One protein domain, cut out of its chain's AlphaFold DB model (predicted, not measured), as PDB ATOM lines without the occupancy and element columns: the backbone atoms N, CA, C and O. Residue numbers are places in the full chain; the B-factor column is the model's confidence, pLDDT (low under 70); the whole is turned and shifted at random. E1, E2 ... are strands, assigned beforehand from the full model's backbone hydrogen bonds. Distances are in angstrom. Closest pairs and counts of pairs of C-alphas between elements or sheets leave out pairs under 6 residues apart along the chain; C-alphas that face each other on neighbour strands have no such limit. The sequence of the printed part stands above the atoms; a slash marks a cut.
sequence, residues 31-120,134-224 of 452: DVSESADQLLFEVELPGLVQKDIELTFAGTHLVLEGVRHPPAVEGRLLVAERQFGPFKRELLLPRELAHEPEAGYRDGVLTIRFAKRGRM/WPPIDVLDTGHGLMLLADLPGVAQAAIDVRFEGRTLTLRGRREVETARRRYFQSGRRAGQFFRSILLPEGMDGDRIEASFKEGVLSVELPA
ATOM      1  N   ASP A  31     -24.537  -2.637 -16.314       82.00
ATOM      2  CA  ASP A  31     -25.392  -3.572 -15.590       82.00
ATOM      3  C   ASP A  31     -25.604  -3.080 -14.161       82.00
ATOM      4  O   ASP A  31     -24.697  -2.529 -13.534       82.00
ATOM      5  N   VAL A  32     -26.802  -3.322 -13.637       79.62
ATOM      6  CA  VAL A  32     -27.157  -3.097 -12.237       79.62
ATOM      7  C   VAL A  32     -27.775  -4.376 -11.708       79.62
ATOM      8  O   VAL A  32     -28.791  -4.838 -12.231       79.62
ATOM      9  N   SER A  33     -27.172  -4.957 -10.675       81.06
ATOM     10  CA  SER A  33     -27.618  -6.220 -10.089       81.06
ATOM     11  C   SER A  33     -27.642  -6.193  -8.561       81.06
ATOM     12  O   SER A  33     -26.869  -5.494  -7.916       81.06
ATOM     13  N   GLU A  34     -28.550  -6.960  -7.974       81.38
ATOM     14  CA  GLU A  34     -28.796  -7.105  -6.545       81.38
ATOM     15  C   GLU A  34     -28.375  -8.498  -6.072       81.38
ATOM     16  O   GLU A  34     -28.761  -9.507  -6.670       81.38
ATOM     17  N   SER A  35     -27.656  -8.571  -4.956       80.12
ATOM     18  CA  SER A  35     -27.530  -9.794  -4.148       80.12
ATOM     19  C   SER A  35     -28.467  -9.717  -2.932       80.12
ATOM     20  O   SER A  35     -29.369  -8.887  -2.890       80.12
ATOM     21  N   ALA A  36     -28.272 -10.547  -1.902       80.56
ATOM     22  CA  ALA A  36     -28.992 -10.411  -0.631       80.56
ATOM     23  C   ALA A  36     -28.595  -9.145   0.159       80.56
ATOM     24  O   ALA A  36     -29.446  -8.537   0.806       80.56
ATOM     25  N   ASP A  37     -27.337  -8.723   0.062       84.75
ATOM     26  CA  ASP A  37     -26.692  -7.733   0.931       84.75
ATOM     27  C   ASP A  37     -26.205  -6.472   0.204       84.75
ATOM     28  O   ASP A  37     -25.992  -5.448   0.851       84.75
ATOM     29  N   GLN A  38     -26.076  -6.507  -1.124       86.81
ATOM     30  CA  GLN A  38     -25.493  -5.408  -1.887       86.81
ATOM     31  C   GLN A  38     -26.234  -5.119  -3.198       86.81
ATOM     32  O   GLN A  38     -26.926  -5.980  -3.750       86.81
ATOM     33  N   LEU A  39     -26.049  -3.899  -3.695       84.88
ATOM     34  CA  LEU A  39     -26.338  -3.492  -5.064       84.88
ATOM     35  C   LEU A  39     -25.007  -3.262  -5.788       84.88
ATOM     36  O   LEU A  39     -24.133  -2.565  -5.275       84.88
ATOM     37  N   LEU A  40     -24.846  -3.865  -6.960       85.75
ATOM     38  CA  LEU A  40     -23.639  -3.826  -7.773       85.75
ATOM     39  C   LEU A  40     -23.935  -3.148  -9.110       85.75
ATOM     40  O   LEU A  40     -24.787  -3.610  -9.867       85.75
ATOM     41  N   PHE A  41     -23.163  -2.113  -9.416       85.62
ATOM     42  CA  PHE A  41     -23.083  -1.498 -10.734       85.62
ATOM     43  C   PHE A  41     -21.820  -1.986 -11.435       85.62
ATOM     44  O   PHE A  41     -20.739  -1.959 -10.843       85.62
ATOM     45  N   GLU A  42     -21.946  -2.398 -12.690       88.56
ATOM     46  CA  GLU A  42     -20.815  -2.760 -13.543       88.56
ATOM     47  C   GLU A  42     -20.880  -1.948 -14.835       88.56
ATOM     48  O   GLU A  42     -21.800  -2.129 -15.633       88.56
ATOM     49  N   VAL A  43     -19.912  -1.056 -15.044       88.31
ATOM     50  CA  VAL A  43     -19.868  -0.139 -16.190       88.31
ATOM     51  C   VAL A  43     -18.677  -0.471 -17.085       88.31
ATOM     52  O   VAL A  43     -17.541  -0.527 -16.616       88.31
ATOM     53  N   GLU A  44     -18.927  -0.687 -18.376       91.12
ATOM     54  CA  GLU A  44     -17.894  -0.960 -19.377       91.12
ATOM     55  C   GLU A  44     -17.201   0.322 -19.825       91.12
ATOM     56  O   GLU A  44     -17.804   1.176 -20.472       91.12
ATOM     57  N   LEU A  45     -15.911   0.414 -19.516       91.56
ATOM     58  CA  LEU A  45     -15.026   1.517 -19.859       91.56
ATOM     59  C   LEU A  45     -13.759   1.029 -20.603       91.56
ATOM     60  O   LEU A  45     -12.643   1.285 -20.151       91.56
ATOM     61  N   PRO A  46     -13.888   0.294 -21.725       92.44
ATOM     62  CA  PRO A  46     -12.745  -0.280 -22.429       92.44
ATOM     63  C   PRO A  46     -11.746   0.794 -22.876       92.44
ATOM     64  O   PRO A  46     -12.098   1.775 -23.533       92.44
ATOM     65  N   GLY A  47     -10.475   0.573 -22.544       89.44
ATOM     66  CA  GLY A  47      -9.357   1.425 -22.939       89.44
ATOM     67  C   GLY A  47      -9.116   2.636 -22.038       89.44
ATOM     68  O   GLY A  47      -8.148   3.353 -22.274       89.44
ATOM     69  N   LEU A  48      -9.940   2.860 -21.010       90.12
ATOM     70  CA  LEU A  48      -9.696   3.919 -20.031       90.12
ATOM     71  C   LEU A  48      -8.753   3.430 -18.939       90.12
ATOM     72  O   LEU A  48      -8.776   2.262 -18.547       90.12
ATOM     73  N   VAL A  49      -7.959   4.344 -18.392       86.50
ATOM     74  CA  VAL A  49      -7.265   4.115 -17.123       86.50
ATOM     75  C   VAL A  49      -8.002   4.833 -15.999       86.50
ATOM     76  O   VAL A  49      -8.675   5.832 -16.225       86.50
ATOM     77  N   GLN A  50      -7.855   4.349 -14.763       83.44
ATOM     78  CA  GLN A  50      -8.622   4.837 -13.608       83.44
ATOM     79  C   GLN A  50      -8.579   6.363 -13.417       83.44
ATOM     80  O   GLN A  50      -9.562   6.948 -12.984       83.44
ATOM     81  N   LYS A  51      -7.455   7.012 -13.741       85.75
ATOM     82  CA  LYS A  51      -7.293   8.469 -13.602       85.75
ATOM     83  C   LYS A  51      -8.168   9.286 -14.572       85.75
ATOM     84  O   LYS A  51      -8.352  10.470 -14.333       85.75
ATOM     85  N   ASP A  52      -8.660   8.668 -15.647       84.62
ATOM     86  CA  ASP A  52      -9.492   9.311 -16.676       84.62
ATOM     87  C   ASP A  52     -10.997   9.161 -16.365       84.62
ATOM     88  O   ASP A  52     -11.851   9.462 -17.200       84.62
ATOM     89  N   ILE A  53     -11.318   8.645 -15.174       85.94
ATOM     90  CA  ILE A  53     -12.670   8.360 -14.709       85.94
ATOM     91  C   ILE A  53     -12.949   9.230 -13.486       85.94
ATOM     92  O   ILE A  53     -12.297   9.088 -12.450       85.94
ATOM     93  N   GLU A  54     -13.958  10.085 -13.584       86.50
ATOM     94  CA  GLU A  54     -14.462  10.870 -12.467       86.50
ATOM     95  C   GLU A  54     -15.756  10.248 -11.937       86.50
ATOM     96  O   GLU A  54     -16.687   9.956 -12.691       86.50
ATOM     97  N   LEU A  55     -15.808  10.023 -10.624       83.12
ATOM     98  CA  LEU A  55     -16.974   9.478  -9.943       83.12
ATOM     99  C   LEU A  55     -17.414  10.437  -8.844       83.12
ATOM    100  O   LEU A  55     -16.730  10.591  -7.832       83.12
ATOM    101  N   THR A  56     -18.583  11.036  -9.029       80.00
ATOM    102  CA  THR A  56     -19.197  11.935  -8.055       80.00
ATOM    103  C   THR A  56     -20.437  11.283  -7.468       80.00
ATOM    104  O   THR A  56     -21.313  10.809  -8.188       80.00
ATOM    105  N   PHE A  57     -20.540  11.280  -6.143       73.94
ATOM    106  CA  PHE A  57     -21.714  10.789  -5.431       73.94
ATOM    107  C   PHE A  57     -22.338  11.921  -4.610       73.94
ATOM    108  O   PHE A  57     -21.698  12.482  -3.723       73.94
ATOM    109  N   ALA A  58     -23.594  12.256  -4.914       66.81
ATOM    110  CA  ALA A  58     -24.352  13.297  -4.229       66.81
ATOM    111  C   ALA A  58     -25.799  12.842  -3.972       66.81
ATOM    112  O   ALA A  58     -26.641  12.793  -4.874       66.81
ATOM    113  N   GLY A  59     -26.110  12.525  -2.713       69.25
ATOM    114  CA  GLY A  59     -27.451  12.107  -2.295       69.25
ATOM    115  C   GLY A  59     -27.869  10.779  -2.929       69.25
ATOM    116  O   GLY A  59     -27.388   9.726  -2.530       69.25
ATOM    117  N   THR A  60     -28.784  10.831  -3.899       69.94
ATOM    118  CA  THR A  60     -29.250   9.667  -4.681       69.94
ATOM    119  C   THR A  60     -28.677   9.636  -6.097       69.94
ATOM    120  O   THR A  60     -29.128   8.841  -6.911       69.94
ATOM    121  N   HIS A  61     -27.735  10.519  -6.432       70.81
ATOM    122  CA  HIS A  61     -27.154  10.594  -7.769       70.81
ATOM    123  C   HIS A  61     -25.710  10.121  -7.716       70.81
ATOM    124  O   HIS A  61     -24.881  10.687  -7.002       70.81
ATOM    125  N   LEU A  62     -25.424   9.083  -8.489       73.50
ATOM    126  CA  LEU A  62     -24.075   8.671  -8.820       73.50
ATOM    127  C   LEU A  62     -23.794   9.121 -10.248       73.50
ATOM    128  O   LEU A  62     -24.451   8.678 -11.189       73.50
ATOM    129  N   VAL A  63     -22.848  10.034 -10.390       77.31
ATOM    130  CA  VAL A  63     -22.447  10.612 -11.666       77.31
ATOM    131  C   VAL A  63     -21.073  10.074 -12.014       77.31
ATOM    132  O   VAL A  63     -20.131  10.196 -11.237       77.31
ATOM    133  N   LEU A  64     -20.988   9.453 -13.179       82.06
ATOM    134  CA  LEU A  64     -19.776   8.903 -13.748       82.06
ATOM    135  C   LEU A  64     -19.455   9.683 -15.025       82.06
ATOM    136  O   LEU A  64     -20.253   9.685 -15.964       82.06
ATOM    137  N   GLU A  65     -18.299  10.329 -15.055       82.88
ATOM    138  CA  GLU A  65     -17.850  11.195 -16.144       82.88
ATOM    139  C   GLU A  65     -16.434  10.833 -16.588       82.88
ATOM    140  O   GLU A  65     -15.658  10.219 -15.857       82.88
ATOM    141  N   GLY A  66     -16.107  11.201 -17.821       84.44
ATOM    142  CA  GLY A  66     -14.765  11.053 -18.360       84.44
ATOM    143  C   GLY A  66     -14.732  11.275 -19.862       84.44
ATOM    144  O   GLY A  66     -15.741  11.602 -20.496       84.44
ATOM    145  N   VAL A  67     -13.556  11.068 -20.447       84.38
ATOM    146  CA  VAL A  67     -13.350  11.163 -21.892       84.38
ATOM    147  C   VAL A  67     -12.630   9.919 -22.373       84.38
ATOM    148  O   VAL A  67     -11.561   9.567 -21.879       84.38
ATOM    149  N   ARG A  68     -13.216   9.245 -23.361       84.12
ATOM    150  CA  ARG A  68     -12.561   8.139 -24.044       84.12
ATOM    151  C   ARG A  68     -11.823   8.671 -25.258       84.12
ATOM    152  O   ARG A  68     -12.451   9.041 -26.247       84.12
ATOM    153  N   HIS A  69     -10.500   8.688 -25.192       81.81
ATOM    154  CA  HIS A  69      -9.676   9.123 -26.312       81.81
ATOM    155  C   HIS A  69      -9.491   8.005 -27.351       81.81
ATOM    156  O   HIS A  69      -9.407   6.829 -26.971       81.81
ATOM    157  N   PRO A  70      -9.414   8.347 -28.650       77.62
ATOM    158  CA  PRO A  70      -8.976   7.407 -29.671       77.62
ATOM    159  C   PRO A  70      -7.543   6.922 -29.391       77.62
ATOM    160  O   PRO A  70      -6.770   7.604 -28.708       77.62
ATOM    161  N   PRO A  71      -7.169   5.730 -29.884       76.38
ATOM    162  CA  PRO A  71      -5.807   5.228 -29.752       76.38
ATOM    163  C   PRO A  71      -4.815   6.176 -30.446       76.38
ATOM    164  O   PRO A  71      -5.053   6.612 -31.568       76.38
ATOM    165  N   ALA A  72      -3.680   6.459 -29.800       76.00
ATOM    166  CA  ALA A  72      -2.588   7.255 -30.374       76.00
ATOM    167  C   ALA A  72      -1.751   6.414 -31.355       76.00
ATOM    168  O   ALA A  72      -0.576   6.138 -31.117       76.00
ATOM    169  N   VAL A  73      -2.399   5.930 -32.413       70.00
ATOM    170  CA  VAL A  73      -1.797   5.109 -33.464       70.00
ATOM    171  C   VAL A  73      -1.972   5.854 -34.777       70.00
ATOM    172  O   VAL A  73      -3.094   6.179 -35.160       70.00
ATOM    173  N   GLU A  74      -0.861   6.126 -35.456       72.12
ATOM    174  CA  GLU A  74      -0.885   6.688 -36.805       72.12
ATOM    175  C   GLU A  74      -1.306   5.608 -37.805       72.12
ATOM    176  O   GLU A  74      -0.801   4.482 -37.780       72.12
ATOM    177  N   GLY A  75      -2.252   5.944 -38.678       69.56
ATOM    178  CA  GLY A  75      -2.733   5.024 -39.696       69.56
ATOM    179  C   GLY A  75      -4.081   5.419 -40.280       69.56
ATOM    180  O   GLY A  75      -4.803   6.247 -39.730       69.56
ATOM    181  N   ARG A  76      -4.438   4.805 -41.407       74.00
ATOM    182  CA  ARG A  76      -5.734   4.985 -42.059       74.00
ATOM    183  C   ARG A  76      -6.751   4.009 -41.474       74.00
ATOM    184  O   ARG A  76      -6.549   2.800 -41.509       74.00
ATOM    185  N   LEU A  77      -7.879   4.528 -40.999       72.88
ATOM    186  CA  LEU A  77      -8.978   3.707 -40.496       72.88
ATOM    187  C   LEU A  77      -9.684   2.988 -41.657       72.88
ATOM    188  O   LEU A  77     -10.151   3.622 -42.604       72.88
ATOM    189  N   LEU A  78      -9.741   1.661 -41.587       65.75
ATOM    190  CA  LEU A  78     -10.431   0.796 -42.549       65.75
ATOM    191  C   LEU A  78     -11.804   0.369 -42.025       65.75
ATOM    192  O   LEU A  78     -12.769   0.302 -42.782       65.75
ATOM    193  N   VAL A  79     -11.884   0.098 -40.721       72.31
ATOM    194  CA  VAL A  79     -13.112  -0.261 -40.001       72.31
ATOM    195  C   VAL A  79     -13.177   0.571 -38.727       72.31
ATOM    196  O   VAL A  79     -12.172   0.686 -38.030       72.31
ATOM    197  N   ALA A  80     -14.352   1.136 -38.444       75.75
ATOM    198  CA  ALA A  80     -14.598   2.064 -37.345       75.75
ATOM    199  C   ALA A  80     -15.892   1.690 -36.605       75.75
ATOM    200  O   ALA A  80     -16.974   2.162 -36.964       75.75
ATOM    201  N   GLU A  81     -15.803   0.820 -35.600       79.25
ATOM    202  CA  GLU A  81     -16.971   0.406 -34.803       79.25
ATOM    203  C   GLU A  81     -16.876   0.844 -33.338       79.25
ATOM    204  O   GLU A  81     -17.897   0.882 -32.642       79.25
ATOM    205  N   ARG A  82     -15.673   1.155 -32.840       83.81
ATOM    206  CA  ARG A  82     -15.476   1.590 -31.452       83.81
ATOM    207  C   ARG A  82     -15.863   3.060 -31.313       83.81
ATOM    208  O   ARG A  82     -15.723   3.865 -32.230       83.81
ATOM    209  N   GLN A  83     -16.398   3.406 -30.146       77.12
ATOM    210  CA  GLN A  83     -16.906   4.746 -29.854       77.12
ATOM    211  C   GLN A  83     -15.931   5.503 -28.956       77.12
ATOM    212  O   GLN A  83     -15.429   4.939 -27.983       77.12
ATOM    213  N   PHE A  84     -15.715   6.781 -29.257       77.12
ATOM    214  CA  PHE A  84     -14.812   7.685 -28.544       77.12
ATOM    215  C   PHE A  84     -15.525   9.006 -28.248       77.12
ATOM    216  O   PHE A  84     -16.534   9.320 -28.877       77.12
ATOM    217  N   GLY A  85     -14.996   9.773 -27.299       80.50
ATOM    218  CA  GLY A  85     -15.541  11.063 -26.892       80.50
ATOM    219  C   GLY A  85     -15.908  11.135 -25.408       80.50
ATOM    220  O   GLY A  85     -15.685  10.183 -24.646       80.50
ATOM    221  N   PRO A  86     -16.439  12.287 -24.967       79.19
ATOM    222  CA  PRO A  86     -16.886  12.468 -23.597       79.19
ATOM    223  C   PRO A  86     -18.095  11.579 -23.297       79.19
ATOM    224  O   PRO A  86     -18.987  11.392 -24.135       79.19
ATOM    225  N   PHE A  87     -18.154  11.081 -22.068       79.56
ATOM    226  CA  PHE A  87     -19.317  10.378 -21.543       79.56
ATOM    227  C   PHE A  87     -19.730  10.960 -20.196       79.56
ATOM    228  O   PHE A  87     -18.911  11.418 -19.402       79.56
ATOM    229  N   LYS A  88     -21.038  10.913 -19.951       76.56
ATOM    230  CA  LYS A  88     -21.644  11.189 -18.654       76.56
ATOM    231  C   LYS A  88     -22.745  10.172 -18.425       76.56
ATOM    232  O   LYS A  88     -23.670  10.065 -19.236       76.56
ATOM    233  N   ARG A  89     -22.654   9.433 -17.327       73.56
ATOM    234  CA  ARG A  89     -23.680   8.500 -16.884       73.56
ATOM    235  C   ARG A  89     -24.181   8.927 -15.518       73.56
ATOM    236  O   ARG A  89     -23.418   8.996 -14.565       73.56
ATOM    237  N   GLU A  90     -25.473   9.196 -15.441       68.81
ATOM    238  CA  GLU A  90     -26.155   9.477 -14.184       68.81
ATOM    239  C   GLU A  90     -26.951   8.232 -13.796       68.81
ATOM    240  O   GLU A  90     -27.771   7.732 -14.570       68.81
ATOM    241  N   LEU A  91     -26.655   7.696 -12.618       70.56
ATOM    242  CA  LEU A  91     -27.299   6.523 -12.046       70.56
ATOM    243  C   LEU A  91     -28.073   6.972 -10.808       70.56
ATOM    244  O   LEU A  91     -27.505   7.546  -9.874       70.56
ATOM    245  N   LEU A  92     -29.381   6.723 -10.818       67.19
ATOM    246  CA  LEU A  92     -30.253   7.009  -9.686       67.19
ATOM    247  C   LEU A  92     -30.174   5.861  -8.684       67.19
ATOM    248  O   LEU A  92     -30.445   4.706  -9.008       67.19
ATOM    249  N   LEU A  93     -29.793   6.201  -7.462       71.88
ATOM    250  CA  LEU A  93     -29.605   5.271  -6.367       71.88
ATOM    251  C   LEU A  93     -30.861   5.215  -5.490       71.88
ATOM    252  O   LEU A  93     -31.368   6.266  -5.078       71.88
ATOM    253  N   PRO A  94     -31.344   4.006  -5.158       70.69
ATOM    254  CA  PRO A  94     -32.336   3.813  -4.110       70.69
ATOM    255  C   PRO A  94     -31.883   4.437  -2.784       70.69
ATOM    256  O   PRO A  94     -30.695   4.440  -2.448       70.69
ATOM    257  N   ARG A  95     -32.835   4.954  -2.003       70.06
ATOM    258  CA  ARG A  95     -32.549   5.625  -0.718       70.06
ATOM    259  C   ARG A  95     -32.070   4.648   0.357       70.06
ATOM    260  O   ARG A  95     -31.501   5.061   1.364       70.06
ATOM    261  N   GLU A  96     -32.299   3.362   0.135       72.25
ATOM    262  CA  GLU A  96     -32.032   2.247   1.035       72.25
ATOM    263  C   GLU A  96     -30.560   1.792   1.004       72.25
ATOM    264  O   GLU A  96     -30.193   0.831   1.686       72.25
ATOM    265  N   LEU A  97     -29.701   2.461   0.230       73.50
ATOM    266  CA  LEU A  97     -28.277   2.151   0.123       73.50
ATOM    267  C   LEU A  97     -27.431   2.888   1.169       73.50
ATOM    268  O   LEU A  97     -27.767   3.975   1.644       73.50
ATOM    269  N   ALA A  98     -26.300   2.286   1.539       69.06
ATOM    270  CA  ALA A  98     -25.269   2.959   2.318       69.06
ATOM    271  C   ALA A  98     -24.695   4.175   1.567       69.06
ATOM    272  O   ALA A  98     -24.637   4.190   0.342       69.06
ATOM    273  N   HIS A  99     -24.261   5.196   2.311       68.00
ATOM    274  CA  HIS A  99     -23.715   6.435   1.736       68.00
ATOM    275  C   HIS A  99     -22.265   6.307   1.248       68.00
ATOM    276  O   HIS A  99     -21.762   7.226   0.616       68.00
ATOM    277  N   GLU A 100     -21.593   5.193   1.532       75.81
ATOM    278  CA  GLU A 100     -20.199   4.968   1.150       75.81
ATOM    279  C   GLU A 100     -20.113   3.710   0.279       75.81
ATOM    280  O   GLU A 100     -20.252   2.600   0.801       75.81
ATOM    281  N   PRO A 101     -19.959   3.858  -1.051       83.88
ATOM    282  CA  PRO A 101     -19.745   2.725  -1.934       83.88
ATOM    283  C   PRO A 101     -18.289   2.265  -1.950       83.88
ATOM    284  O   PRO A 101     -17.358   3.063  -1.847       83.88
ATOM    285  N   GLU A 102     -18.091   0.977  -2.209       86.38
ATOM    286  CA  GLU A 102     -16.788   0.432  -2.588       86.38
ATOM    287  C   GLU A 102     -16.672   0.405  -4.113       86.38
ATOM    288  O   GLU A 102     -17.495  -0.209  -4.797       86.38
ATOM    289  N   ALA A 103     -15.639   1.045  -4.661       87.62
ATOM    290  CA  ALA A 103     -15.373   1.052  -6.095       87.62
ATOM    291  C   ALA A 103     -14.086   0.287  -6.429       87.62
ATOM    292  O   ALA A 103     -13.082   0.379  -5.725       87.62
ATOM    293  N   GLY A 104     -14.103  -0.454  -7.534       88.38
ATOM    294  CA  GLY A 104     -12.932  -1.141  -8.071       88.38
ATOM    295  C   GLY A 104     -12.941  -1.116  -9.591       88.38
ATOM    296  O   GLY A 104     -14.002  -1.226 -10.196       88.38
ATOM    297  N   TYR A 105     -11.767  -0.999 -10.204       88.75
ATOM    298  CA  TYR A 105     -11.610  -0.940 -11.655       88.75
ATOM    299  C   TYR A 105     -10.652  -2.033 -12.130       88.75
ATOM    300  O   TYR A 105      -9.553  -2.169 -11.590       88.75
ATOM    301  N   ARG A 106     -11.079  -2.845 -13.100       86.94
ATOM    302  CA  ARG A 106     -10.262  -3.926 -13.664       86.94
ATOM    303  C   ARG A 106     -10.710  -4.263 -15.082       86.94
ATOM    304  O   ARG A 106     -11.906  -4.387 -15.322       86.94
ATOM    305  N   ASP A 107      -9.751  -4.459 -15.985       85.31
ATOM    306  CA  ASP A 107      -9.967  -4.957 -17.352       85.31
ATOM    307  C   ASP A 107     -11.074  -4.202 -18.107       85.31
ATOM    308  O   ASP A 107     -11.935  -4.804 -18.755       85.31
ATOM    309  N   GLY A 108     -11.071  -2.869 -17.996       89.19
ATOM    310  CA  GLY A 108     -12.058  -2.020 -18.660       89.19
ATOM    311  C   GLY A 108     -13.453  -2.075 -18.035       89.19
ATOM    312  O   GLY A 108     -14.420  -1.726 -18.704       89.19
ATOM    313  N   VAL A 109     -13.600  -2.544 -16.792       91.62
ATOM    314  CA  VAL A 109     -14.881  -2.564 -16.069       91.62
ATOM    315  C   VAL A 109     -14.741  -1.852 -14.728       91.62
ATOM    316  O   VAL A 109     -13.935  -2.239 -13.879       91.62
ATOM    317  N   LEU A 110     -15.568  -0.826 -14.524       90.19
ATOM    318  CA  LEU A 110     -15.767  -0.180 -13.230       90.19
ATOM    319  C   LEU A 110     -16.869  -0.911 -12.466       90.19
ATOM    320  O   LEU A 110     -17.998  -1.015 -12.936       90.19
ATOM    321  N   THR A 111     -16.535  -1.398 -11.278       89.62
ATOM    322  CA  THR A 111     -17.470  -2.017 -10.336       89.62
ATOM    323  C   THR A 111     -17.723  -1.074  -9.173       89.62
ATOM    324  O   THR A 111     -16.768  -0.572  -8.583       89.62
ATOM    325  N   ILE A 112     -18.989  -0.837  -8.836       87.94
ATOM    326  CA  ILE A 112     -19.390   0.022  -7.715       87.94
ATOM    327  C   ILE A 112     -20.392  -0.756  -6.869       87.94
ATOM    328  O   ILE A 112     -21.437  -1.174  -7.367       87.94
ATOM    329  N   ARG A 113     -20.055  -0.988  -5.603       88.25
ATOM    330  CA  ARG A 113     -20.834  -1.793  -4.661       88.25
ATOM    331  C   ARG A 113     -21.407  -0.912  -3.569       88.25
ATOM    332  O   ARG A 113     -20.671  -0.196  -2.900       88.25
ATOM    333  N   PHE A 114     -22.708  -1.028  -3.352       86.38
ATOM    334  CA  PHE A 114     -23.410  -0.400  -2.242       86.38
ATOM    335  C   PHE A 114     -23.960  -1.472  -1.311       86.38
ATOM    336  O   PHE A 114     -24.720  -2.335  -1.747       86.38
ATOM    337  N   ALA A 115     -23.635  -1.395  -0.023       86.00
ATOM    338  CA  ALA A 115     -24.304  -2.209   0.985       86.00
ATOM    339  C   ALA A 115     -25.767  -1.761   1.150       86.00
ATOM    340  O   ALA A 115     -26.069  -0.562   1.148       86.00
ATOM    341  N   LYS A 116     -26.681  -2.718   1.318       83.50
ATOM    342  CA  LYS A 116     -28.103  -2.451   1.555       83.50
ATOM    343  C   LYS A 116     -28.383  -2.228   3.040       83.50
ATOM    344  O   LYS A 116     -27.876  -2.957   3.890       83.50
ATOM    345  N   ARG A 117     -29.237  -1.251   3.359       72.81
ATOM    346  CA  ARG A 117     -29.724  -0.973   4.727       72.81
ATOM    347  C   ARG A 117     -31.057  -1.658   5.052       72.81
ATOM    348  O   ARG A 117     -31.496  -1.619   6.196       72.81
ATOM    349  N   GLY A 118     -31.697  -2.286   4.065       66.94
ATOM    350  CA  GLY A 118     -32.993  -2.955   4.190       66.94
ATOM    351  C   GLY A 118     -33.350  -3.765   2.942       66.94
ATOM    352  O   GLY A 118     -32.552  -3.882   2.011       66.94
ATOM    353  N   ARG A 119     -34.552  -4.351   2.923       60.12
ATOM    354  CA  ARG A 119     -35.078  -5.101   1.772       60.12
ATOM    355  C   ARG A 119     -35.672  -4.116   0.761       60.12
ATOM    356  O   ARG A 119     -36.519  -3.320   1.146       60.12
ATOM    357  N   MET A 120     -35.242  -4.174  -0.498       59.97
ATOM    358  CA  MET A 120     -35.813  -3.351  -1.572       59.97
ATOM    359  C   MET A 120     -37.038  -4.053  -2.188       59.97
ATOM    360  O   MET A 120     -37.006  -5.270  -2.399       59.97
ATOM    361  N   TRP A 134     -20.830  -8.194 -31.391       58.91
ATOM    362  CA  TRP A 134     -19.831  -7.921 -30.339       58.91
ATOM    363  C   TRP A 134     -18.654  -8.909 -30.434       58.91
ATOM    364  O   TRP A 134     -18.893 -10.042 -30.861       58.91
ATOM    365  N   PRO A 135     -17.405  -8.499 -30.125       73.88
ATOM    366  CA  PRO A 135     -16.949  -7.160 -29.695       73.88
ATOM    367  C   PRO A 135     -16.860  -6.135 -30.831       73.88
ATOM    368  O   PRO A 135     -16.498  -6.548 -31.925       73.88
ATOM    369  N   PRO A 136     -17.147  -4.834 -30.621       84.88
ATOM    370  CA  PRO A 136     -16.863  -3.819 -31.635       84.88
ATOM    371  C   PRO A 136     -15.356  -3.760 -31.906       84.88
ATOM    372  O   PRO A 136     -14.552  -3.878 -30.971       84.88
ATOM    373  N   ILE A 137     -14.995  -3.593 -33.177       84.56
ATOM    374  CA  ILE A 137     -13.603  -3.563 -33.627       84.56
ATOM    375  C   ILE A 137     -13.271  -2.304 -34.427       84.56
ATOM    376  O   ILE A 137     -14.101  -1.796 -35.173       84.56
ATOM    377  N   ASP A 138     -12.026  -1.858 -34.324       85.06
ATOM    378  CA  ASP A 138     -11.419  -0.972 -35.314       85.06
ATOM    379  C   ASP A 138     -10.300  -1.722 -36.033       85.06
ATOM    380  O   ASP A 138      -9.619  -2.559 -35.432       85.06
ATOM    381  N   VAL A 139     -10.089  -1.397 -37.306       82.62
ATOM    382  CA  VAL A 139      -8.952  -1.885 -38.093       82.62
ATOM    383  C   VAL A 139      -8.266  -0.687 -38.724       82.62
ATOM    384  O   VAL A 139      -8.909   0.084 -39.435       82.62
ATOM    385  N   LEU A 140      -6.971  -0.541 -38.465       83.44
ATOM    386  CA  LEU A 140      -6.131   0.529 -38.982       83.44
ATOM    387  C   LEU A 140      -5.057  -0.050 -39.901       83.44
ATOM    388  O   LEU A 140      -4.450  -1.067 -39.575       83.44
ATOM    389  N   ASP A 141      -4.796   0.630 -41.010       78.38
ATOM    390  CA  ASP A 141      -3.588   0.463 -41.814       78.38
ATOM    391  C   ASP A 141      -2.519   1.434 -41.314       78.38
ATOM    392  O   ASP A 141      -2.684   2.647 -41.414       78.38
ATOM    393  N   THR A 142      -1.434   0.906 -40.753       81.88
ATOM    394  CA  THR A 142      -0.351   1.699 -40.150       81.88
ATOM    395  C   THR A 142       0.743   2.072 -41.155       81.88
ATOM    396  O   THR A 142       1.767   2.632 -40.773       81.88
ATOM    397  N   GLY A 143       0.587   1.713 -42.435       77.56
ATOM    398  CA  GLY A 143       1.604   1.872 -43.480       77.56
ATOM    399  C   GLY A 143       2.713   0.811 -43.451       77.56
ATOM    400  O   GLY A 143       3.420   0.622 -44.441       77.56
ATOM    401  N   HIS A 144       2.857   0.074 -42.346       82.94
ATOM    402  CA  HIS A 144       3.797  -1.047 -42.201       82.94
ATOM    403  C   HIS A 144       3.098  -2.384 -41.910       82.94
ATOM    404  O   HIS A 144       3.762  -3.404 -41.710       82.94
ATOM    405  N   GLY A 145       1.768  -2.380 -41.873       83.69
ATOM    406  CA  GLY A 145       0.935  -3.514 -41.509       83.69
ATOM    407  C   GLY A 145      -0.450  -3.049 -41.071       83.69
ATOM    408  O   GLY A 145      -0.857  -1.919 -41.335       83.69
ATOM    409  N   LEU A 146      -1.164  -3.921 -40.372       85.94
ATOM    410  CA  LEU A 146      -2.491  -3.657 -39.838       85.94
ATOM    411  C   LEU A 146      -2.484  -3.711 -38.314       85.94
ATOM    412  O   LEU A 146      -1.774  -4.509 -37.704       85.94
ATOM    413  N   MET A 147      -3.329  -2.891 -37.704       86.94
ATOM    414  CA  MET A 147      -3.614  -2.934 -36.279       86.94
ATOM    415  C   MET A 147      -5.112  -3.106 -36.070       86.94
ATOM    416  O   MET A 147      -5.905  -2.257 -36.474       86.94
ATOM    417  N   LEU A 148      -5.501  -4.201 -35.424       90.25
ATOM    418  CA  LEU A 148      -6.871  -4.429 -34.989       90.25
ATOM    419  C   LEU A 148      -7.003  -4.134 -33.499       90.25
ATOM    420  O   LEU A 148      -6.189  -4.579 -32.692       90.25
ATOM    421  N   LEU A 149      -8.065  -3.421 -33.139       90.75
ATOM    422  CA  LEU A 149      -8.436  -3.116 -31.764       90.75
ATOM    423  C   LEU A 149      -9.843  -3.642 -31.494       90.75
ATOM    424  O   LEU A 149     -10.749  -3.326 -32.252       90.75
ATOM    425  N   ALA A 150     -10.050  -4.398 -30.416       90.50
ATOM    426  CA  ALA A 150     -11.366  -4.927 -30.044       90.50
ATOM    427  C   ALA A 150     -11.716  -4.621 -28.584       90.50
ATOM    428  O   ALA A 150     -10.923  -4.913 -27.684       90.50
ATOM    429  N   ASP A 151     -12.918  -4.088 -28.335       93.06
ATOM    430  CA  ASP A 151     -13.400  -3.840 -26.969       93.06
ATOM    431  C   ASP A 151     -13.992  -5.116 -26.358       93.06
ATOM    432  O   ASP A 151     -15.107  -5.539 -26.676       93.06
ATOM    433  N   LEU A 152     -13.246  -5.705 -25.428       92.25
ATOM    434  CA  LEU A 152     -13.577  -6.920 -24.687       92.25
ATOM    435  C   LEU A 152     -13.543  -6.677 -23.159       92.25
ATOM    436  O   LEU A 152     -12.868  -7.414 -22.432       92.25
ATOM    437  N   PRO A 153     -14.251  -5.657 -22.634       91.25
ATOM    438  CA  PRO A 153     -14.209  -5.332 -21.213       91.25
ATOM    439  C   PRO A 153     -14.758  -6.483 -20.357       91.25
ATOM    440  O   PRO A 153     -15.837  -7.033 -20.609       91.25
ATOM    441  N   GLY A 154     -14.001  -6.854 -19.324       87.00
ATOM    442  CA  GLY A 154     -14.357  -7.927 -18.394       87.00
ATOM    443  C   GLY A 154     -14.267  -9.347 -18.968       87.00
ATOM    444  O   GLY A 154     -14.764 -10.282 -18.340       87.00
ATOM    445  N   VAL A 155     -13.661  -9.535 -20.143       88.06
ATOM    446  CA  VAL A 155     -13.331 -10.867 -20.668       88.06
ATOM    447  C   VAL A 155     -11.980 -11.296 -20.106       88.06
ATOM    448  O   VAL A 155     -10.995 -10.566 -20.200       88.06
ATOM    449  N   ALA A 156     -11.916 -12.497 -19.532       85.75
ATOM    450  CA  ALA A 156     -10.648 -13.058 -19.089       85.75
ATOM    451  C   ALA A 156      -9.732 -13.280 -20.298       85.75
ATOM    452  O   ALA A 156     -10.148 -13.893 -21.278       85.75
ATOM    453  N   GLN A 157      -8.471 -12.859 -20.210       85.38
ATOM    454  CA  GLN A 157      -7.516 -12.996 -21.314       85.38
ATOM    455  C   GLN A 157      -7.403 -14.439 -21.836       85.38
ATOM    456  O   GLN A 157      -7.329 -14.661 -23.038       85.38
ATOM    457  N   ALA A 158      -7.450 -15.428 -20.939       85.38
ATOM    458  CA  ALA A 158      -7.401 -16.847 -21.295       85.38
ATOM    459  C   ALA A 158      -8.647 -17.354 -22.052       85.38
ATOM    460  O   ALA A 158      -8.618 -18.451 -22.601       85.38
ATOM    461  N   ALA A 159      -9.737 -16.583 -22.069       79.75
ATOM    462  CA  ALA A 159     -10.968 -16.888 -22.795       79.75
ATOM    463  C   ALA A 159     -11.016 -16.239 -24.192       79.75
ATOM    464  O   ALA A 159     -12.048 -16.329 -24.858       79.75
ATOM    465  N   ILE A 160      -9.935 -15.576 -24.619       83.25
ATOM    466  CA  ILE A 160      -9.800 -14.931 -25.927       83.25
ATOM    467  C   ILE A 160      -8.920 -15.815 -26.814       83.25
ATOM    468  O   ILE A 160      -7.793 -16.139 -26.449       83.25
ATOM    469  N   ASP A 161      -9.426 -16.174 -27.989       78.69
ATOM    470  CA  ASP A 161      -8.683 -16.896 -29.018       78.69
ATOM    471  C   ASP A 161      -8.608 -16.051 -30.292       78.69
ATOM    472  O   ASP A 161      -9.631 -15.596 -30.815       78.69
ATOM    473  N   VAL A 162      -7.382 -15.842 -30.769       81.25
ATOM    474  CA  VAL A 162      -7.065 -15.074 -31.975       81.25
ATOM    475  C   VAL A 162      -6.350 -16.001 -32.938       81.25
ATOM    476  O   VAL A 162      -5.334 -16.601 -32.591       81.25
ATOM    477  N   ARG A 163      -6.875 -16.118 -34.155       75.75
ATOM    478  CA  ARG A 163      -6.323 -16.979 -35.200       75.75
ATOM    479  C   ARG A 163      -6.184 -16.216 -36.492       75.75
ATOM    480  O   ARG A 163      -7.080 -15.459 -36.845       75.75
ATOM    481  N   PHE A 164      -5.100 -16.460 -37.204       76.81
ATOM    482  CA  PHE A 164      -4.897 -15.943 -38.545       76.81
ATOM    483  C   PHE A 164      -4.611 -17.108 -39.481       76.81
ATOM    484  O   PHE A 164      -3.635 -17.832 -39.291       76.81
ATOM    485  N   GLU A 165      -5.490 -17.312 -40.455       70.12
ATOM    486  CA  GLU A 165      -5.402 -18.413 -41.413       70.12
ATOM    487  C   GLU A 165      -5.689 -17.877 -42.818       70.12
ATOM    488  O   GLU A 165      -6.695 -17.201 -43.047       70.12
ATOM    489  N   GLY A 166      -4.773 -18.135 -43.759       72.00
ATOM    490  CA  GLY A 166      -4.826 -17.576 -45.110       72.00
ATOM    491  C   GLY A 166      -4.756 -16.047 -45.090       72.00
ATOM    492  O   GLY A 166      -3.679 -15.470 -44.970       72.00
ATOM    493  N   ARG A 167      -5.919 -15.399 -45.204       72.75
ATOM    494  CA  ARG A 167      -6.089 -13.937 -45.123       72.75
ATOM    495  C   ARG A 167      -7.099 -13.518 -44.057       72.75
ATOM    496  O   ARG A 167      -7.495 -12.359 -44.007       72.75
ATOM    497  N   THR A 168      -7.553 -14.440 -43.218       71.56
ATOM    498  CA  THR A 168      -8.655 -14.196 -42.288       71.56
ATOM    499  C   THR A 168      -8.158 -14.167 -40.853       71.56
ATOM    500  O   THR A 168      -7.640 -15.163 -40.349       71.56
ATOM    501  N   LEU A 169      -8.364 -13.037 -40.173       73.06
ATOM    502  CA  LEU A 169      -8.180 -12.918 -38.731       73.06
ATOM    503  C   LEU A 169      -9.506 -13.212 -38.024       73.06
ATOM    504  O   LEU A 169     -10.485 -12.481 -38.166       73.06
ATOM    505  N   THR A 170      -9.522 -14.278 -37.238       72.19
ATOM    506  CA  THR A 170     -10.652 -14.686 -36.412       72.19
ATOM    507  C   THR A 170     -10.382 -14.356 -34.953       72.19
ATOM    508  O   THR A 170      -9.364 -14.753 -34.392       72.19
ATOM    509  N   LEU A 171     -11.329 -13.673 -34.324       74.12
ATOM    510  CA  LEU A 171     -11.364 -13.369 -32.902       74.12
ATOM    511  C   LEU A 171     -12.595 -14.042 -32.301       74.12
ATOM    512  O   LEU A 171     -13.725 -13.720 -32.665       74.12
ATOM    513  N   ARG A 172     -12.397 -14.963 -31.362       71.31
ATOM    514  CA  ARG A 172     -13.490 -15.664 -30.684       71.31
ATOM    515  C   ARG A 172     -13.242 -15.782 -29.193       71.31
ATOM    516  O   ARG A 172     -12.111 -15.679 -28.727       71.31
ATOM    517  N   GLY A 173     -14.302 -16.038 -28.448       70.44
ATOM    518  CA  GLY A 173     -14.190 -16.252 -27.018       70.44
ATOM    519  C   GLY A 173     -15.533 -16.236 -26.328       70.44
ATOM    520  O   GLY A 173     -16.586 -16.332 -26.965       70.44
ATOM    521  N   ARG A 174     -15.503 -16.116 -25.005       75.50
ATOM    522  CA  ARG A 174     -16.714 -16.036 -24.195       75.50
ATOM    523  C   ARG A 174     -16.533 -15.058 -23.051       75.50
ATOM    524  O   ARG A 174     -15.528 -15.100 -22.347       75.50
ATOM    525  N   ARG A 175     -17.550 -14.230 -22.827       77.38
ATOM    526  CA  ARG A 175     -17.724 -13.540 -21.555       77.38
ATOM    527  C   ARG A 175     -18.624 -14.366 -20.655       77.38
ATOM    528  O   ARG A 175     -19.791 -14.595 -20.981       77.38
ATOM    529  N   GLU A 176     -18.070 -14.810 -19.537       72.00
ATOM    530  CA  GLU A 176     -18.852 -15.462 -18.492       72.00
ATOM    531  C   GLU A 176     -19.795 -14.456 -17.824       72.00
ATOM    532  O   GLU A 176     -19.474 -13.274 -17.689       72.00
ATOM    533  N   VAL A 177     -20.971 -14.933 -17.415       64.06
ATOM    534  CA  VAL A 177     -21.925 -14.156 -16.620       64.06
ATOM    535  C   VAL A 177     -22.249 -14.934 -15.366       64.06
ATOM    536  O   VAL A 177     -22.643 -16.097 -15.425       64.06
ATOM    537  N   GLU A 178     -22.126 -14.274 -14.223       59.84
ATOM    538  CA  GLU A 178     -22.499 -14.849 -12.941       59.84
ATOM    539  C   GLU A 178     -24.015 -14.694 -12.721       59.84
ATOM    540  O   GLU A 178     -24.479 -13.772 -12.056       59.84
ATOM    541  N   THR A 179     -24.812 -15.588 -13.310       55.69
ATOM    542  CA  THR A 179     -26.287 -15.503 -13.267       55.69
ATOM    543  C   THR A 179     -26.913 -16.148 -12.029       55.69
ATOM    544  O   THR A 179     -28.014 -15.788 -11.628       55.69
ATOM    545  N   ALA A 180     -26.230 -17.093 -11.379       52.22
ATOM    546  CA  ALA A 180     -26.876 -18.010 -10.435       52.22
ATOM    547  C   ALA A 180     -27.279 -17.402  -9.073       52.22
ATOM    548  O   ALA A 180     -27.896 -18.097  -8.265       52.22
ATOM    549  N   ARG A 181     -26.903 -16.152  -8.760       58.88
ATOM    550  CA  ARG A 181     -27.090 -15.563  -7.411       58.88
ATOM    551  C   ARG A 181     -27.440 -14.075  -7.381       58.88
ATOM    552  O   ARG A 181     -27.397 -13.477  -6.306       58.88
ATOM    553  N   ARG A 182     -27.749 -13.465  -8.526       67.88
ATOM    554  CA  ARG A 182     -28.018 -12.023  -8.608       67.88
ATOM    555  C   ARG A 182     -29.295 -11.743  -9.382       67.88
ATOM    556  O   ARG A 182     -29.561 -12.378 -10.398       67.88
ATOM    557  N   ARG A 183     -30.072 -10.783  -8.892       70.25
ATOM    558  CA  ARG A 183     -31.244 -10.234  -9.580       70.25
ATOM    559  C   ARG A 183     -30.804  -9.005 -10.363       70.25
ATOM    560  O   ARG A 183     -30.206  -8.118  -9.774       70.25
ATOM    561  N   TYR A 184     -31.080  -8.922 -11.657       68.19
ATOM    562  CA  TYR A 184     -30.700  -7.755 -12.456       68.19
ATOM    563  C   TYR A 184     -31.837  -6.726 -12.491       68.19
ATOM    564  O   TYR A 184     -32.973  -7.071 -12.793       68.19
ATOM    565  N   PHE A 185     -31.515  -5.466 -12.194       64.56
ATOM    566  CA  PHE A 185     -32.394  -4.307 -12.406       64.56
ATOM    567  C   PHE A 185     -32.193  -3.699 -13.793       64.56
ATOM    568  O   PHE A 185     -33.116  -3.154 -14.390       64.56
ATOM    569  N   GLN A 186     -30.967  -3.790 -14.303       65.00
ATOM    570  CA  GLN A 186     -30.597  -3.358 -15.640       65.00
ATOM    571  C   GLN A 186     -29.516  -4.299 -16.168       65.00
ATOM    572  O   GLN A 186     -28.560  -4.607 -15.459       65.00
ATOM    573  N   SER A 187     -29.659  -4.732 -17.418       68.06
ATOM    574  CA  SER A 187     -28.650  -5.512 -18.134       68.06
ATOM    575  C   SER A 187     -28.359  -4.816 -19.461       68.06
ATOM    576  O   SER A 187     -29.141  -4.922 -20.402       68.06
ATOM    577  N   GLY A 188     -27.271  -4.052 -19.523       66.19
ATOM    578  CA  GLY A 188     -26.809  -3.351 -20.721       66.19
ATOM    579  C   GLY A 188     -25.537  -3.942 -21.333       66.19
ATOM    580  O   GLY A 188     -25.248  -3.695 -22.503       66.19
ATOM    581  N   ARG A 189     -24.769  -4.726 -20.573       72.12
ATOM    582  CA  ARG A 189     -23.513  -5.338 -21.013       72.12
ATOM    583  C   ARG A 189     -23.773  -6.608 -21.831       72.12
ATOM    584  O   ARG A 189     -24.632  -7.419 -21.497       72.12
ATOM    585  N   ARG A 190     -22.953  -6.870 -22.855       68.81
ATOM    586  CA  ARG A 190     -23.126  -8.023 -23.771       68.81
ATOM    587  C   ARG A 190     -22.489  -9.332 -23.301       68.81
ATOM    588  O   ARG A 190     -21.276  -9.474 -23.284       68.81
ATOM    589  N   ALA A 191     -23.310 -10.318 -22.974       66.06
ATOM    590  CA  ALA A 191     -22.891 -11.606 -22.428       66.06
ATOM    591  C   ALA A 191     -22.721 -12.727 -23.466       66.06
ATOM    592  O   ALA A 191     -23.380 -12.721 -24.502       66.06
ATOM    593  N   GLY A 192     -21.947 -13.763 -23.117       64.88
ATOM    594  CA  GLY A 192     -21.917 -15.021 -23.864       64.88
ATOM    595  C   GLY A 192     -20.765 -15.136 -24.860       64.88
ATOM    596  O   GLY A 192     -19.713 -14.517 -24.694       64.88
ATOM    597  N   GLN A 193     -20.929 -16.024 -25.843       62.16
ATOM    598  CA  GLN A 193     -19.900 -16.284 -26.851       62.16
ATOM    599  C   GLN A 193     -19.817 -15.128 -27.849       62.16
ATOM    600  O   GLN A 193     -20.841 -14.571 -28.244       62.16
ATOM    601  N   PHE A 194     -18.602 -14.807 -28.280       68.25
ATOM    602  CA  PHE A 194     -18.353 -13.853 -29.350       68.25
ATOM    603  C   PHE A 194     -17.518 -14.452 -30.463       68.25
ATOM    604  O   PHE A 194     -16.702 -15.350 -30.247       68.25
ATOM    605  N   PHE A 195     -17.731 -13.906 -31.654       65.19
ATOM    606  CA  PHE A 195     -17.027 -14.274 -32.865       65.19
ATOM    607  C   PHE A 195     -16.962 -13.069 -33.809       65.19
ATOM    608  O   PHE A 195     -17.976 -12.439 -34.121       65.19
ATOM    609  N   ARG A 196     -15.755 -12.759 -34.267       66.75
ATOM    610  CA  ARG A 196     -15.425 -11.786 -35.303       66.75
ATOM    611  C   ARG A 196     -14.509 -12.480 -36.301       66.75
ATOM    612  O   ARG A 196     -13.593 -13.186 -35.900       66.75
ATOM    613  N   SER A 197     -14.759 -12.266 -37.583       66.56
ATOM    614  CA  SER A 197     -13.925 -12.769 -38.669       66.56
ATOM    615  C   SER A 197     -13.696 -11.616 -39.627       66.56
ATOM    616  O   SER A 197     -14.662 -11.087 -40.176       66.56
ATOM    617  N   ILE A 198     -12.443 -11.211 -39.784       70.56
ATOM    618  CA  ILE A 198     -12.037 -10.090 -40.624       70.56
ATOM    619  C   ILE A 198     -11.187 -10.638 -41.765       70.56
ATOM    620  O   ILE A 198     -10.168 -11.282 -41.523       70.56
ATOM    621  N   LEU A 199     -11.604 -10.382 -43.003       69.69
ATOM    622  CA  LEU A 199     -10.775 -10.630 -44.178       69.69
ATOM    623  C   LEU A 199      -9.787  -9.472 -44.338       69.69
ATOM    624  O   LEU A 199     -10.193  -8.313 -44.397       69.69
ATOM    625  N   LEU A 200      -8.498  -9.787 -44.393       70.88
ATOM    626  CA  LEU A 200      -7.422  -8.811 -44.490       70.88
ATOM    627  C   LEU A 200      -6.884  -8.705 -45.932       70.88
ATOM    628  O   LEU A 200      -6.982  -9.657 -46.720       70.88
ATOM    629  N   PRO A 201      -6.309  -7.547 -46.303       68.06
ATOM    630  CA  PRO A 201      -5.490  -7.386 -47.502       68.06
ATOM    631  C   PRO A 201      -4.390  -8.452 -47.647       68.06
ATOM    632  O   PRO A 201      -3.991  -9.099 -46.679       68.06
ATOM    633  N   GLU A 202      -3.895  -8.641 -48.871       71.19
ATOM    634  CA  GLU A 202      -2.747  -9.522 -49.128       71.19
ATOM    635  C   GLU A 202      -1.449  -8.965 -48.545       71.19
ATOM    636  O   GLU A 202      -1.334  -7.778 -48.247       71.19
ATOM    637  N   GLY A 203      -0.444  -9.835 -48.424       75.62
ATOM    638  CA  GLY A 203       0.903  -9.421 -48.043       75.62
ATOM    639  C   GLY A 203       1.081  -9.165 -46.550       75.62
ATOM    640  O   GLY A 203       1.961  -8.394 -46.188       75.62
ATOM    641  N   MET A 204       0.274  -9.793 -45.691       82.75
ATOM    642  CA  MET A 204       0.488  -9.812 -44.241       82.75
ATOM    643  C   MET A 204       1.379 -10.991 -43.838       82.75
ATOM    644  O   MET A 204       1.226 -12.103 -44.346       82.75
ATOM    645  N   ASP A 205       2.283 -10.755 -42.893       80.88
ATOM    646  CA  ASP A 205       3.166 -11.768 -42.328       80.88
ATOM    647  C   ASP A 205       2.508 -12.415 -41.104       80.88
ATOM    648  O   ASP A 205       2.600 -11.931 -39.971       80.88
ATOM    649  N   GLY A 206       1.821 -13.529 -41.355       73.62
ATOM    650  CA  GLY A 206       1.126 -14.297 -40.324       73.62
ATOM    651  C   GLY A 206       2.041 -14.890 -39.249       73.62
ATOM    652  O   GLY A 206       1.580 -15.139 -38.136       73.62
ATOM    653  N   ASP A 207       3.331 -15.077 -39.545       79.31
ATOM    654  CA  ASP A 207       4.292 -15.660 -38.604       79.31
ATOM    655  C   ASP A 207       4.754 -14.645 -37.546       79.31
ATOM    656  O   ASP A 207       5.306 -15.029 -36.510       79.31
ATOM    657  N   ARG A 208       4.523 -13.348 -37.785       83.56
ATOM    658  CA  ARG A 208       4.955 -12.238 -36.921       83.56
ATOM    659  C   ARG A 208       3.804 -11.452 -36.298       83.56
ATOM    660  O   ARG A 208       3.985 -10.299 -35.915       83.56
ATOM    661  N   ILE A 209       2.636 -12.075 -36.169       85.19
ATOM    662  CA  ILE A 209       1.500 -11.470 -35.471       85.19
ATOM    663  C   ILE A 209       1.822 -11.314 -33.986       85.19
ATOM    664  O   ILE A 209       2.192 -12.274 -33.305       85.19
ATOM    665  N   GLU A 210       1.606 -10.109 -33.469       85.94
ATOM    666  CA  GLU A 210       1.699  -9.811 -32.044       85.94
ATOM    667  C   GLU A 210       0.318  -9.435 -31.502       85.94
ATOM    668  O   GLU A 210      -0.455  -8.731 -32.146       85.94
ATOM    669  N   ALA A 211      -0.013  -9.907 -30.300       88.44
ATOM    670  CA  ALA A 211      -1.261  -9.560 -29.633       88.44
ATOM    671  C   ALA A 211      -1.002  -9.133 -28.187       88.44
ATOM    672  O   ALA A 211      -0.218  -9.754 -27.465       88.44
ATOM    673  N   SER A 212      -1.696  -8.089 -27.744       89.94
ATOM    674  CA  SER A 212      -1.676  -7.612 -26.362       89.94
ATOM    675  C   SER A 212      -3.090  -7.319 -25.875       89.94
ATOM    676  O   SER A 212      -3.972  -6.983 -26.656       89.94
ATOM    677  N   PHE A 213      -3.326  -7.476 -24.574       90.88
ATOM    678  CA  PHE A 213      -4.626  -7.217 -23.963       90.88
ATOM    679  C   PHE A 213      -4.431  -6.344 -22.731       90.88
ATOM    680  O   PHE A 213      -3.685  -6.720 -21.823       90.88
ATOM    681  N   LYS A 214      -5.047  -5.162 -22.722       89.06
ATOM    682  CA  LYS A 214      -4.890  -4.185 -21.642       89.06
ATOM    683  C   LYS A 214      -6.147  -3.334 -21.495       89.06
ATOM    684  O   LYS A 214      -6.713  -2.907 -22.493       89.06
ATOM    685  N   GLU A 215      -6.570  -3.086 -20.254       89.50
ATOM    686  CA  GLU A 215      -7.767  -2.292 -19.922       89.50
ATOM    687  C   GLU A 215      -9.021  -2.702 -20.720       89.50
ATOM    688  O   GLU A 215      -9.792  -1.861 -21.181       89.50
ATOM    689  N   GLY A 216      -9.218  -4.009 -20.930       90.81
ATOM    690  CA  GLY A 216     -10.372  -4.518 -21.674       90.81
ATOM    691  C   GLY A 216     -10.302  -4.305 -23.189       90.81
ATOM    692  O   GLY A 216     -11.316  -4.477 -23.858       90.81
ATOM    693  N   VAL A 217      -9.142  -3.941 -23.745       94.19
ATOM    694  CA  VAL A 217      -8.920  -3.803 -25.192       94.19
ATOM    695  C   VAL A 217      -7.890  -4.822 -25.656       94.19
ATOM    696  O   VAL A 217      -6.782  -4.887 -25.120       94.19
ATOM    697  N   LEU A 218      -8.260  -5.614 -26.661       93.31
ATOM    698  CA  LEU A 218      -7.334  -6.470 -27.398       93.31
ATOM    699  C   LEU A 218      -6.745  -5.674 -28.559       93.31
ATOM    700  O   LEU A 218      -7.499  -5.168 -29.384       93.31
ATOM    701  N   SER A 219      -5.422  -5.631 -28.635       93.44
ATOM    702  CA  SER A 219      -4.667  -5.102 -29.766       93.44
ATOM    703  C   SER A 219      -3.984  -6.250 -30.492       93.44
ATOM    704  O   SER A 219      -3.267  -7.020 -29.854       93.44
ATOM    705  N   VAL A 220      -4.180  -6.357 -31.803       91.50
ATOM    706  CA  VAL A 220      -3.498  -7.329 -32.668       91.50
ATOM    707  C   VAL A 220      -2.749  -6.564 -33.751       91.50
ATOM    708  O   VAL A 220      -3.366  -5.862 -34.547       91.50
ATOM    709  N   GLU A 221      -1.430  -6.695 -33.771       90.69
ATOM    710  CA  GLU A 221      -0.542  -6.123 -34.777       90.69
ATOM    711  C   GLU A 221      -0.184  -7.204 -35.798       90.69
ATOM    712  O   GLU A 221       0.317  -8.275 -35.446       90.69
ATOM    713  N   LEU A 222      -0.457  -6.923 -37.069       88.50
ATOM    714  CA  LEU A 222      -0.150  -7.794 -38.196       88.50
ATOM    715  C   LEU A 222       0.795  -7.057 -39.147       88.50
ATOM    716  O   LEU A 222       0.343  -6.204 -39.910       88.50
ATOM    717  N   PRO A 223       2.106  -7.333 -39.112       87.81
ATOM    718  CA  PRO A 223       3.053  -6.653 -39.982       87.81
ATOM    719  C   PRO A 223       2.864  -7.063 -41.446       87.81
ATOM    720  O   PRO A 223       2.503  -8.200 -41.748       87.81
ATOM    721  N   ALA A 224       3.171  -6.154 -42.368       85.69
ATOM    722  CA  ALA A 224       3.288  -6.500 -43.777       85.69
ATOM    723  C   ALA A 224       4.528  -7.383 -44.021       85.69
ATOM    724  O   ALA A 224       5.574  -7.227 -43.380       85.69
TER     725      ALA A 224
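This is residues 31 to 120 and 134 to 224 of the 452 residues of the protein "HSP20 family molecular chaperone IbpA" of Archangium gephyra (UniProt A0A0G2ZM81). Two lobes stand end to end, each made of a twisted five-stranded sheet with a smaller three-stranded sheet over one of its faces, and the strands run roughly along the long axis of the whole. E7, E8, E2, E1 and E13 with E3, E4 and E6 make one lobe; E5, E9, E10, E16 and E15 with E11, E12 and E14 make the other, and the lobes exchange edge strands, E5 and E13. The printed part has 181 residues, with no named helix and 16 strands, E1 to E16 in order along the chain; the class is all strand, and the four sheets are antiparallel. It is only just compact, close to loose, with a radius of gyration of the C-alphas of 18.9 A, and is elongated, with spans of 62 by 33 by 19 A.

One sheet runs E7 (residues 102 to 106), E8 (109 to 115), E2 (38 to 44), E1 (31 to 34), E13 (183 to 187). Across it, N 104 and O 111 are 2.9 A apart, N 41 and O 112 2.8 A, N 33 and O 40 2.9 A, and N 32 and O 186 2.8 A, within hydrogen-bond range. E3 (53 to 58), E4 (61 to 68) and E6 (85 to 92) form a sheet of three strands in that order, with N 56 and O 63 2.8 A apart and N 64 and O 89 2.8 A, within hydrogen-bond range. E2 and E4 are apart. The other five-stranded sheet runs E5 (76 to 80), E9 (137 to 141), E10 (145 to 151), E16 (217 to 223), E15 (210 to 214); N 78 and O 139, N 140 and O 147, N 148 and O 220, and N 212 and O 219 are each 2.8 A apart. E11 (160 to 165), E12 (168 to 175) and E14 (192 to 199) form the last sheet, with N 163 and O 170 2.8 A apart and N 171 and O 196 2.8 A. E5 is apart from E4 and E6, and E13 from E12 and E14. Among the hairpins are E7 and E8, and E15 and E16.

E1 begins at C-alpha 31, (-25.392, -3.572, -15.590). E14 is 23.6 A long, E6 23.0 A, E12 22.6 A and E4 22.0 A. E16 ends at C-alpha 223, (3.053, -6.653, -39.982).

The C-alphas of Gly 118 and Gly 203, the two farthest apart, are 62.6 A apart. Residues 121 to 133, in the link from E8 to E9, are not printed, and C-alphas 120 and 134 are 33.2 A apart. Of the links printed whole, none is long. Mean pLDDT of the printed part is 78.7; 34 residues are under 70, among them 177 to 182 and 190 to 197.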